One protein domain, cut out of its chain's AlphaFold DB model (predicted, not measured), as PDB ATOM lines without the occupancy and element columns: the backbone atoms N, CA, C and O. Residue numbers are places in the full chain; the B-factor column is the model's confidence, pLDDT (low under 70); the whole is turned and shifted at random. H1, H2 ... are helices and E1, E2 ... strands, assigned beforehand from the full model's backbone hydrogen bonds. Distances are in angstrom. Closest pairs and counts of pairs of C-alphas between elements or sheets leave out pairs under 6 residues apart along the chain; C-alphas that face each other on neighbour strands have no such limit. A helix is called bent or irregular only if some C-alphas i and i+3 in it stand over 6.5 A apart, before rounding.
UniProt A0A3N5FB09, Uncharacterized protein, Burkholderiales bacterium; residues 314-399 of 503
ATOM      1  N   PRO A 314       6.933 122.712 147.624       66.12
ATOM      2  CA  PRO A 314       5.730 122.835 146.805       66.12
ATOM      3  C   PRO A 314       5.434 124.294 146.433       66.12
ATOM      4  O   PRO A 314       5.638 125.201 147.237       66.12
ATOM      5  N   GLY A 315       4.873 124.513 145.241       69.56
ATOM      6  CA  GLY A 315       4.248 125.792 144.874       69.56
ATOM      7  C   GLY A 315       5.191 126.899 144.400       69.56
ATOM      8  O   GLY A 315       4.728 128.014 144.194       69.56
ATOM      9  N   VAL A 316       6.483 126.620 144.195       74.38
ATOM     10  CA  VAL A 316       7.382 127.579 143.534       74.38
ATOM     11  C   VAL A 316       7.031 127.635 142.038       74.38
ATOM     12  O   VAL A 316       7.018 126.581 141.392       74.38
ATOM     13  N   PRO A 317       6.748 128.823 141.466       79.44
ATOM     14  CA  PRO A 317       6.546 128.980 140.028       79.44
ATOM     15  C   PRO A 317       7.731 128.449 139.218       79.44
ATOM     16  O   PRO A 317       8.844 128.292 139.723       79.44
ATOM     17  N   ARG A 318       7.517 128.180 137.926       82.69
ATOM     18  CA  ARG A 318       8.575 127.662 137.047       82.69
ATOM     19  C   ARG A 318       9.745 128.649 136.970       82.69
ATOM     20  O   ARG A 318       9.662 129.667 136.286       82.69
ATOM     21  N   LEU A 319      10.854 128.297 137.614       88.38
ATOM     22  CA  LEU A 319      12.085 129.080 137.599       88.38
ATOM     23  C   LEU A 319      12.811 128.901 136.263       88.38
ATOM     24  O   LEU A 319      12.916 127.791 135.741       88.38
ATOM     25  N   ARG A 320      13.296 130.012 135.700       86.31
ATOM     26  CA  ARG A 320      13.954 130.047 134.379       86.31
ATOM     27  C   ARG A 320      15.464 130.258 134.462       86.31
ATOM     28  O   ARG A 320      16.150 130.058 133.467       86.31
ATOM     29  N   SER A 321      15.968 130.647 135.632       91.12
ATOM     30  CA  SER A 321      17.360 131.033 135.828       91.12
ATOM     31  C   SER A 321      17.998 130.333 137.018       91.12
ATOM     32  O   SER A 321      17.409 130.200 138.091       91.12
ATOM     33  N   VAL A 322      19.259 129.954 136.835       92.00
ATOM     34  CA  VAL A 322      20.114 129.386 137.881       92.00
ATOM     35  C   VAL A 322      20.524 130.416 138.916       92.00
ATOM     36  O   VAL A 322      20.650 130.062 140.088       92.00
ATOM     37  N   SER A 323      20.678 131.679 138.524       93.44
ATOM     38  CA  SER A 323      20.969 132.779 139.446       93.44
ATOM     39  C   SER A 323      19.844 132.918 140.473       93.44
ATOM     40  O   SER A 323      20.103 132.931 141.677       93.44
ATOM     41  N   ILE A 324      18.595 132.891 139.999       93.94
ATOM     42  CA  ILE A 324      17.392 132.954 140.838       93.94
ATOM     43  C   ILE A 324      17.282 131.710 141.724       93.94
ATOM     44  O   ILE A 324      17.060 131.830 142.924       93.94
ATOM     45  N   VAL A 325      17.499 130.509 141.177       93.56
ATOM     46  CA  VAL A 325      17.461 129.268 141.973       93.56
ATOM     47  C   VAL A 325      18.510 129.289 143.091       93.56
ATOM     48  O   VAL A 325      18.201 128.944 144.230       93.56
ATOM     49  N   ARG A 326      19.744 129.729 142.807       93.00
ATOM     50  CA  ARG A 326      20.806 129.856 143.820       93.00
ATOM     51  C   ARG A 326      20.494 130.924 144.861       93.00
ATOM     52  O   ARG A 326      20.790 130.727 146.037       93.00
ATOM     53  N   TRP A 327      19.899 132.038 144.445       95.38
ATOM     54  CA  TRP A 327      19.413 133.061 145.364       95.38
ATOM     55  C   TRP A 327      18.338 132.506 146.303       95.38
ATOM     56  O   TRP A 327      18.445 132.683 147.513       95.38
ATOM     57  N   LEU A 328      17.372 131.739 145.794       94.31
ATOM     58  CA  LEU A 328      16.355 131.085 146.621       94.31
ATOM     59  C   LEU A 328      16.951 130.072 147.608       94.31
ATOM     60  O   LEU A 328      16.559 130.064 148.776       94.31
ATOM     61  N   HIS A 329      17.932 129.272 147.174       92.38
ATOM     62  CA  HIS A 329      18.697 128.385 148.063       92.38
ATOM     63  C   HIS A 329      19.361 129.175 149.196       92.38
ATOM     64  O   HIS A 329      19.301 128.780 150.359       92.38
ATOM     65  N   GLU A 330      19.962 130.320 148.883       94.62
ATOM     66  CA  GLU A 330      20.601 131.181 149.878       94.62
ATOM     67  C   GLU A 330      19.582 131.839 150.826       94.62
ATOM     68  O   GLU A 330      19.832 131.916 152.031       94.62
ATOM     69  N   VAL A 331      18.412 132.258 150.327       94.00
ATOM     70  CA  VAL A 331      17.295 132.764 151.146       94.00
ATOM     71  C   VAL A 331      16.815 131.694 152.132       94.00
ATOM     72  O   VAL A 331      16.644 131.988 153.319       94.00
ATOM     73  N   GLN A 332      16.651 130.450 151.674       92.12
ATOM     74  CA  GLN A 332      16.280 129.315 152.521       92.12
ATOM     75  C   GLN A 332      17.361 129.024 153.568       92.12
ATOM     76  O   GLN A 332      17.054 128.931 154.756       92.12
ATOM     77  N   ARG A 333      18.635 128.967 153.155       93.19
ATOM     78  CA  ARG A 333      19.784 128.716 154.042       93.19
ATOM     79  C   ARG A 333      19.905 129.756 155.160       93.19
ATOM     80  O   ARG A 333      20.337 129.425 156.259       93.19
ATOM     81  N   ARG A 334      19.535 131.012 154.893       94.12
ATOM     82  CA  ARG A 334      19.514 132.106 155.883       94.12
ATOM     83  C   ARG A 334      18.282 132.100 156.792       94.12
ATOM     84  O   ARG A 334      18.208 132.933 157.688       94.12
ATOM     85  N   GLY A 335      17.298 131.234 156.544       93.31
ATOM     86  CA  GLY A 335      16.022 131.242 157.265       93.31
ATOM     87  C   GLY A 335      15.093 132.401 156.883       93.31
ATOM     88  O   GLY A 335      14.108 132.651 157.570       93.31
ATOM     89  N   ALA A 336      15.358 133.104 155.775       93.44
ATOM     90  CA  ALA A 336      14.554 134.241 155.321       93.44
ATOM     91  C   ALA A 336      13.350 133.826 154.449       93.44
ATOM     92  O   ALA A 336      12.652 134.679 153.905       93.44
ATOM     93  N   TRP A 337      13.070 132.523 154.333       92.31
ATOM     94  CA  TRP A 337      11.993 131.991 153.490       92.31
ATOM     95  C   TRP A 337      10.607 132.543 153.843       92.31
ATOM     96  O   TRP A 337       9.803 132.817 152.954       92.31
ATOM     97  N   ALA A 338      10.348 132.793 155.131       92.00
ATOM     98  CA  ALA A 338       9.100 133.398 155.592       92.00
ATOM     99  C   ALA A 338       8.825 134.768 154.944       92.00
ATOM    100  O   ALA A 338       7.671 135.157 154.794       92.00
ATOM    101  N   GLN A 339       9.859 135.494 154.499       93.25
ATOM    102  CA  GLN A 339       9.673 136.749 153.771       93.25
ATOM    103  C   GLN A 339       9.048 136.524 152.391       93.25
ATOM    104  O   GLN A 339       8.295 137.379 151.933       93.25
ATOM    105  N   LEU A 340       9.315 135.394 151.732       92.06
ATOM    106  CA  LEU A 340       8.726 135.081 150.430       92.06
ATOM    107  C   LEU A 340       7.257 134.660 150.560       92.06
ATOM    108  O   LEU A 340       6.432 135.044 149.734       92.06
ATOM    109  N   THR A 341       6.922 133.908 151.609       91.69
ATOM    110  CA  THR A 341       5.581 133.333 151.805       91.69
ATOM    111  C   THR A 341       4.628 134.222 152.596       91.69
ATOM    112  O   THR A 341       3.419 133.995 152.552       91.69
ATOM    113  N   LYS A 342       5.135 135.239 153.304       92.00
ATOM    114  CA  LYS A 342       4.306 136.199 154.039       92.00
ATOM    115  C   LYS A 342       3.343 136.914 153.089       92.00
ATOM    116  O   LYS A 342       3.772 137.587 152.147       92.00
ATOM    117  N   ALA A 343       2.056 136.798 153.390       91.88
ATOM    118  CA  ALA A 343       1.011 137.583 152.763       91.88
ATOM    119  C   ALA A 343       1.204 139.075 153.040       91.88
ATOM    120  O   ALA A 343       1.512 139.489 154.163       91.88
ATOM    121  N   ARG A 344       1.049 139.882 151.994       89.94
ATOM    122  CA  ARG A 344       1.160 141.336 152.042       89.94
ATOM    123  C   ARG A 344      -0.033 141.949 151.344       89.94
ATOM    124  O   ARG A 344      -0.388 141.544 150.243       89.94
ATOM    125  N   THR A 345      -0.598 142.969 151.963       87.38
ATOM    126  CA  THR A 345      -1.619 143.801 151.344       87.38
ATOM    127  C   THR A 345      -0.933 144.825 150.446       87.38
ATOM    128  O   THR A 345      -0.154 145.648 150.926       87.38
ATOM    129  N   VAL A 346      -1.191 144.761 149.141       80.75
ATOM    130  CA  VAL A 346      -0.718 145.744 148.163       80.75
ATOM    131  C   VAL A 346      -1.918 146.496 147.610       80.75
ATOM    132  O   VAL A 346      -2.900 145.902 147.163       80.75
ATOM    133  N   HIS A 347      -1.824 147.822 147.645       73.06
ATOM    134  CA  HIS A 347      -2.812 148.715 147.057       73.06
ATOM    135  C   HIS A 347      -2.480 148.912 145.576       73.06
ATOM    136  O   HIS A 347      -1.470 149.525 145.227       73.06
ATOM    137  N   GLY A 348      -3.307 148.331 144.717       66.50
ATOM    138  CA  GLY A 348      -3.248 148.476 143.272       66.50
ATOM    139  C   GLY A 348      -3.999 149.714 142.754       66.50
ATOM    140  O   GLY A 348      -4.589 150.476 143.526       66.50
ATOM    141  N   PRO A 349      -3.988 149.917 141.425       58.81
ATOM    142  CA  PRO A 349      -4.733 150.983 140.753       58.81
ATOM    143  C   PRO A 349      -6.226 150.969 141.117       58.81
ATOM    144  O   PRO A 349      -6.815 149.903 141.281       58.81
ATOM    145  N   GLY A 350      -6.850 152.146 141.232       61.25
ATOM    146  CA  GLY A 350      -8.295 152.262 141.491       61.25
ATOM    147  C   GLY A 350      -8.748 151.834 142.895       61.25
ATOM    148  O   GLY A 350      -9.923 151.546 143.090       61.25
ATOM    149  N   GLY A 351      -7.833 151.761 143.870       65.12
ATOM    150  CA  GLY A 351      -8.155 151.357 145.244       65.12
ATOM    151  C   GLY A 351      -8.319 149.847 145.430       65.12
ATOM    152  O   GLY A 351      -8.713 149.409 146.509       65.12
ATOM    153  N   VAL A 352      -7.996 149.045 144.408       70.38
ATOM    154  CA  VAL A 352      -8.010 147.583 144.502       70.38
ATOM    155  C   VAL A 352      -6.992 147.147 145.547       70.38
ATOM    156  O   VAL A 352      -5.802 147.424 145.431       70.38
ATOM    157  N   VAL A 353      -7.459 146.452 146.575       80.25
ATOM    158  CA  VAL A 353      -6.604 145.870 147.606       80.25
ATOM    159  C   VAL A 353      -6.405 144.400 147.264       80.25
ATOM    160  O   VAL A 353      -7.371 143.644 147.222       80.25
ATOM    161  N   ALA A 354      -5.163 143.999 146.999       82.31
ATOM    162  CA  ALA A 354      -4.815 142.613 146.714       82.31
ATOM    163  C   ALA A 354      -3.893 142.062 147.802       82.31
ATOM    164  O   ALA A 354      -2.944 142.723 148.231       82.31
ATOM    165  N   GLU A 355      -4.155 140.834 148.234       88.88
ATOM    166  CA  GLU A 355      -3.226 140.071 149.058       88.88
ATOM    167  C   GLU A 355      -2.257 139.332 148.134       88.88
ATOM    168  O   GLU A 355      -2.665 138.540 147.286       88.88
ATOM    169  N   VAL A 356      -0.967 139.625 148.262       89.31
ATOM    170  CA  VAL A 356       0.086 139.039 147.431       89.31
ATOM    171  C   VAL A 356       1.181 138.443 148.298       89.31
ATOM    172  O   VAL A 356       1.532 138.973 149.356       89.31
ATOM    173  N   ARG A 357       1.775 137.350 147.824       90.62
ATOM    174  CA  ARG A 357       3.012 136.797 148.377       90.62
ATOM    175  C   ARG A 357       4.105 136.952 147.335       90.62
ATOM    176  O   ARG A 357       3.868 136.790 146.143       90.62
ATOM    177  N   TYR A 358       5.320 137.235 147.781       92.19
ATOM    178  CA  TYR A 358       6.462 137.345 146.876       92.19
ATOM    179  C   TYR A 358       6.781 136.020 146.180       92.19
ATOM    180  O   TYR A 358       7.172 136.023 145.019       92.19
ATOM    181  N   ILE A 359       6.534 134.884 146.837       90.62
ATOM    182  CA  ILE A 359       6.707 133.563 146.224       90.62
ATOM    183  C   ILE A 359       5.855 133.385 144.952       90.62
ATOM    184  O   ILE A 359       6.317 132.757 144.004       90.62
ATOM    185  N   ASP A 360       4.661 133.987 144.898       89.38
ATOM    186  CA  ASP A 360       3.741 133.880 143.755       89.38
ATOM    187  C   ASP A 360       4.150 134.776 142.576       89.38
ATOM    188  O   ASP A 360       3.622 134.625 141.482       89.38
ATOM    189  N   ARG A 361       5.082 135.708 142.808       89.38
ATOM    190  CA  ARG A 361       5.577 136.702 141.842       89.38
ATOM    191  C   ARG A 361       7.065 136.525 141.545       89.38
ATOM    192  O   ARG A 361       7.727 137.435 141.054       89.38
ATOM    193  N   ILE A 362       7.631 135.373 141.904       91.06
ATOM    194  CA  ILE A 362       9.066 135.108 141.755       91.06
ATOM    195  C   ILE A 362       9.507 135.121 140.284       91.06
ATOM    196  O   ILE A 362      10.674 135.354 139.991       91.06
ATOM    197  N   ASP A 363       8.581 134.851 139.364       90.12
ATOM    198  CA  ASP A 363       8.792 134.845 137.918       90.12
ATOM    199  C   ASP A 363       8.918 136.254 137.320       90.12
ATOM    200  O   ASP A 363       9.362 136.392 136.179       90.12
ATOM    201  N   GLU A 364       8.578 137.293 138.087       91.06
ATOM    202  CA  GLU A 364       8.828 138.689 137.728       91.06
ATOM    203  C   GLU A 364      10.294 139.091 137.917       91.06
ATOM    204  O   GLU A 364      10.748 140.025 137.251       91.06
ATOM    205  N   ILE A 365      11.019 138.395 138.800       94.19
ATOM    206  CA  ILE A 365      12.438 138.630 139.077       94.19
ATOM    207  C   ILE A 365      13.282 138.115 137.905       94.19
ATOM    208  O   ILE A 365      13.076 137.009 137.402       94.19
ATOM    209  N   GLN A 366      14.262 138.912 137.493       94.69
ATOM    210  CA  GLN A 366      15.278 138.580 136.496       94.69
ATOM    211  C   GLN A 366      16.675 138.570 137.132       94.69
ATOM    212  O   GLN A 366      16.852 138.942 138.295       94.69
ATOM    213  N   ASP A 367      17.680 138.117 136.381       95.44
ATOM    214  CA  ASP A 367      19.055 138.006 136.882       95.44
ATOM    215  C   ASP A 367      19.630 139.376 137.259       95.44
ATOM    216  O   ASP A 367      20.372 139.485 138.234       95.44
ATOM    217  N   GLU A 368      19.240 140.423 136.531       95.44
ATOM    218  CA  GLU A 368      19.696 141.799 136.732       95.44
ATOM    219  C   GLU A 368      19.139 142.431 138.016       95.44
ATOM    220  O   GLU A 368      19.756 143.345 138.561       95.44
ATOM    221  N   ASP A 369      18.019 141.924 138.544       95.88
ATOM    222  CA  ASP A 369      17.430 142.414 139.799       95.88
ATOM    223  C   ASP A 369      18.208 141.908 141.034       95.88
ATOM    224  O   ASP A 369      18.037 142.398 142.154       95.88
ATOM    225  N   LEU A 370      19.090 140.918 140.850       96.56
ATOM    226  CA  LEU A 370      19.928 140.344 141.898       96.56
ATOM    227  C   LEU A 370      21.245 141.121 142.037       96.56
ATOM    228  O   LEU A 370      22.325 140.597 141.760       96.56
ATOM    229  N   VAL A 371      21.175 142.358 142.533       94.44
ATOM    230  CA  VAL A 371      22.321 143.289 142.653       94.44
ATOM    231  C   VAL A 371      23.532 142.748 143.424       94.44
ATOM    232  O   VAL A 371      24.668 143.170 143.203       94.44
ATOM    233  N   ARG A 372      23.321 141.784 144.327       93.19
ATOM    234  CA  ARG A 372      24.371 141.073 145.078       93.19
ATOM    235  C   ARG A 372      24.360 139.572 144.783       93.19
ATOM    236  O   ARG A 372      24.750 138.760 145.630       93.19
ATOM    237  N   TRP A 373      23.915 139.193 143.586       94.00
ATOM    238  CA  TRP A 373      23.767 137.813 143.127       94.00
ATOM    239  C   TRP A 373      22.924 136.992 144.114       94.00
ATOM    240  O   TRP A 373      21.901 137.461 144.614       94.00
ATOM    241  N   ALA A 374      23.382 135.791 144.482       93.88
ATOM    242  CA  ALA A 374      22.713 134.943 145.462       93.88
ATOM    243  C   ALA A 374      22.545 135.606 146.842       93.88
ATOM    244  O   ALA A 374      21.709 135.168 147.624       93.88
ATOM    245  N   LYS A 375      23.317 136.655 147.170       95.31
ATOM    246  CA  LYS A 375      23.263 137.306 148.485       95.31
ATOM    247  C   LYS A 375      22.245 138.444 148.591       95.31
ATOM    248  O   LYS A 375      22.082 138.935 149.710       95.31
ATOM    249  N   THR A 376      21.601 138.837 147.492       96.62
ATOM    250  CA  THR A 376      20.574 139.894 147.443       96.62
ATOM    251  C   THR A 376      19.451 139.610 148.441       96.62
ATOM    252  O   THR A 376      19.035 138.460 148.601       96.62
ATOM    253  N   LEU A 377      18.978 140.630 149.160       96.69
ATOM    254  CA  LEU A 377      17.863 140.461 150.099       96.69
ATOM    255  C   LEU A 377      16.534 140.321 149.345       96.69
ATOM    256  O   LEU A 377      16.411 140.778 148.214       96.69
ATOM    257  N   VAL A 378      15.526 139.707 149.976       95.38
ATOM    258  CA  VAL A 378      14.218 139.493 149.333       95.38
ATOM    259  C   VAL A 378      13.581 140.815 148.916       95.38
ATOM    260  O   VAL A 378      13.235 140.989 147.755       95.38
ATOM    261  N   GLU A 379      13.474 141.765 149.841       93.81
ATOM    262  CA  GLU A 379      12.859 143.068 149.562       93.81
ATOM    263  C   GLU A 379      13.650 143.882 148.535       93.81
ATOM    264  O   GLU A 379      13.053 144.548 147.700       93.81
ATOM    265  N   GLU A 380      14.979 143.775 148.547       95.12
ATOM    266  CA  GLU A 380      15.864 144.441 147.587       95.12
ATOM    267  C   GLU A 380      15.637 143.917 146.162       95.12
ATOM    268  O   GLU A 380      15.432 144.710 145.249       95.12
ATOM    269  N   ALA A 381      15.579 142.592 145.974       96.12
ATOM    270  CA  ALA A 381      15.300 141.993 144.668       96.12
ATOM    271  C   ALA A 381      13.924 142.422 144.122       96.12
ATOM    272  O   ALA A 381      13.803 142.807 142.961       96.12
ATOM    273  N   PHE A 382      12.885 142.415 144.969       93.88
ATOM    274  CA  PHE A 382      11.545 142.856 144.566       93.88
ATOM    275  C   PHE A 382      11.454 144.367 144.327       93.88
ATOM    276  O   PHE A 382      10.695 144.788 143.457       93.88
ATOM    277  N   ALA A 383      12.222 145.182 145.053       90.75
ATOM    278  CA  ALA A 383      12.301 146.618 144.809       90.75
ATOM    279  C   ALA A 383      12.919 146.913 143.435       90.75
ATOM    280  O   ALA A 383      12.334 147.677 142.668       90.75
ATOM    281  N   HIS A 384      14.027 146.251 143.084       92.31
ATOM    282  CA  HIS A 384      14.652 146.397 141.765       92.31
ATOM    283  C   HIS A 384      13.758 145.889 140.630       92.31
ATOM    284  O   HIS A 384      13.587 146.584 139.628       92.31
ATOM    285  N   ALA A 385      13.101 144.740 140.810       92.25
ATOM    286  CA  ALA A 385      12.146 144.247 139.824       92.25
ATOM    287  C   ALA A 385      10.964 145.213 139.632       92.25
ATOM    288  O   ALA A 385      10.554 145.473 138.500       92.25
ATOM    289  N   ALA A 386      10.437 145.789 140.719       87.00
ATOM    290  CA  ALA A 386       9.372 146.787 140.656       87.00
ATOM    291  C   ALA A 386       9.829 148.084 139.968       87.00
ATOM    292  O   ALA A 386       9.075 148.640 139.173       87.00
ATOM    293  N   GLU A 387      11.056 148.541 140.226       86.25
ATOM    294  CA  GLU A 387      11.657 149.697 139.554       86.25
ATOM    295  C   GLU A 387      11.805 149.447 138.048       86.25
ATOM    296  O   GLU A 387      11.336 150.251 137.242       86.25
ATOM    297  N   ARG A 388      12.353 148.292 137.652       91.38
ATOM    298  CA  ARG A 388      12.506 147.887 136.248       91.38
ATOM    299  C   ARG A 388      11.161 147.780 135.528       91.38
ATOM    300  O   ARG A 388      10.998 148.314 134.431       91.38
ATOM    301  N   LEU A 389      10.185 147.098 136.130       84.31
ATOM    302  CA  LEU A 389       8.837 146.971 135.568       84.31
ATOM    303  C   LEU A 389       8.123 148.327 135.505       84.31
ATOM    304  O   LEU A 389       7.427 148.604 134.525       84.31
ATOM    305  N   GLY A 390       8.323 149.178 136.512       79.56
ATOM    306  CA  GLY A 390       7.814 150.543 136.557       79.56
ATOM    307  C   GLY A 390       8.394 151.416 135.447       79.56
ATOM    308  O   GLY A 390       7.633 152.077 134.745       79.56
ATOM    309  N   ALA A 391       9.708 151.362 135.221       81.50
ATOM    310  CA  ALA A 391      10.380 152.079 134.140       81.50
ATOM    311  C   ALA A 391       9.877 151.624 132.759       81.50
ATOM    312  O   ALA A 391       9.480 152.455 131.945       81.50
ATOM    313  N   ALA A 392       9.784 150.310 132.523       81.25
ATOM    314  CA  ALA A 392       9.256 149.759 131.271       81.25
ATOM    315  C   ALA A 392       7.763 150.075 131.056       81.25
ATOM    316  O   ALA A 392       7.279 150.173 129.926       81.25
ATOM    317  N   TRP A 393       6.985 150.200 132.134       79.88
ATOM    318  CA  TRP A 393       5.610 150.689 132.059       79.88
ATOM    319  C   TRP A 393       5.570 152.180 131.709       79.88
ATOM    320  O   TRP A 393       4.854 152.552 130.784       79.88
ATOM    321  N   GLN A 394       6.371 153.014 132.379       77.25
ATOM    322  CA  GLN A 394       6.440 154.453 132.114       77.25
ATOM    323  C   GLN A 394       6.855 154.740 130.673       77.25
ATOM    324  O   GLN A 394       6.190 155.521 130.003       77.25
ATOM    325  N   GLU A 395       7.900 154.078 130.175       84.12
ATOM    326  CA  GLU A 395       8.377 154.231 128.799       84.12
ATOM    327  C   GLU A 395       7.279 153.909 127.779       84.12
ATOM    328  O   GLU A 395       7.019 154.702 126.877       84.12
ATOM    329  N   ARG A 396       6.548 152.800 127.967       84.62
ATOM    330  CA  ARG A 396       5.393 152.471 127.115       84.62
ATOM    331  C   ARG A 396       4.313 153.547 127.170       84.62
ATOM    332  O   ARG A 396       3.780 153.915 126.128       84.62
ATOM    333  N   MET A 397       4.010 154.066 128.359       84.75
ATOM    334  CA  MET A 397       2.984 155.095 128.524       84.75
ATOM    335  C   MET A 397       3.380 156.426 127.889       84.75
ATOM    336  O   MET A 397       2.523 157.070 127.297       84.75
ATOM    337  N   PHE A 398       4.660 156.814 127.917       86.81
ATOM    338  CA  PHE A 398       5.146 158.022 127.236       86.81
ATOM    339  C   PHE A 398       4.891 158.023 125.723       86.81
ATOM    340  O   PHE A 398       4.852 159.097 125.123       86.81
ATOM    341  N   HIS A 399       4.703 156.849 125.121       88.56
ATOM    342  CA  HIS A 399       4.433 156.688 123.695       88.56
ATOM    343  C   HIS A 399       2.965 156.376 123.369       88.56
ATOM    344  O   HIS A 399       2.599 156.363 122.192       88.56
TER     345      HIS A 399
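This is residues 314 to 399 of the 503 residues of an uncharacterized protein of Burkholderiales bacterium (UniProt A0A3N5FB09). A long helix, H4, and a small strand hairpin, E1 and E2, reach out like two prongs from a body made of the helices H1, H2 and H3 and the long loop of residues 365 to 377. H3 lies nearest the middle, H1 is at the end of the body away from the prongs with the loop beside it, and residues 390 to 399 of H4 stick out. The printed part has 86 residues, with four named helices and two named strands in the order H1, H2, E1, E2, H3, H4; the one sheet, E1 - E2, is antiparallel, and the class is mostly helix. The whole is compact, with a radius of gyration of the C-alphas of 13.8 A, yet elongated in outline, spanning 41 by 26 by 21 A.

H1 covers residues 322 to 333, starts at C-alpha 322 (20.114, 129.386, 137.881) and is 16.2 A long. H2, residues 337 to 341, measures 6.8 A. The strand E1 is residues 344 to 347, 9.8 A, and E2 is residues 353 to 356, 9.6 A. H3, residues 358 to 364, is 9.5 A long and irregular: C-alphas 360 and 363 are 7.8 A apart. H4, residues 378 to 399, is the longest helix at 32.4 A, from C-alpha 378 (14.218, 139.493, 149.333) to C-alpha 399 (4.433, 156.688, 123.695).

H2 and H3 touch, their closest C-alphas being those of Leu 340 and Tyr 358, 4.8 A apart. H1 and H2 are close but not clearly touching, with the closest C-alphas, Val 331 and Trp 337, at 5.8 A. H3 and H4 are close but not clearly touching, closest at the C-alphas of Glu 364 and Ala 385, 6.8 A, at a steep tilt of 46 degrees, the same way. E1 and E2 form an antiparallel hairpin at 145 degrees; N 344 and O 356, 2.8 A, and N 354 and O 346, 3.0 A, are within hydrogen-bond range. Both strands are apart from H4 and from H1. In H1 and H2 every O i to N i+4 pair is within hydrogen-bond range; in H4 17 of 18 are, and in H3 1 of 3, beside 2 of 4 O i to N i+3 pairs.

The two C-alphas farthest apart, those of Arg 333 and His 399, are 44.0 A apart. Residues 390 to 399, which belong to H4, stand free; the body without them spans 36 by 26 by 20 A. The printed part has no cut. The link from H3 to H4, 13 residues, is long, and the other links between named elements are tight. The mean pLDDT of the printed part is 88.0, with residues 314 to 315 and 348 to 351 under 70.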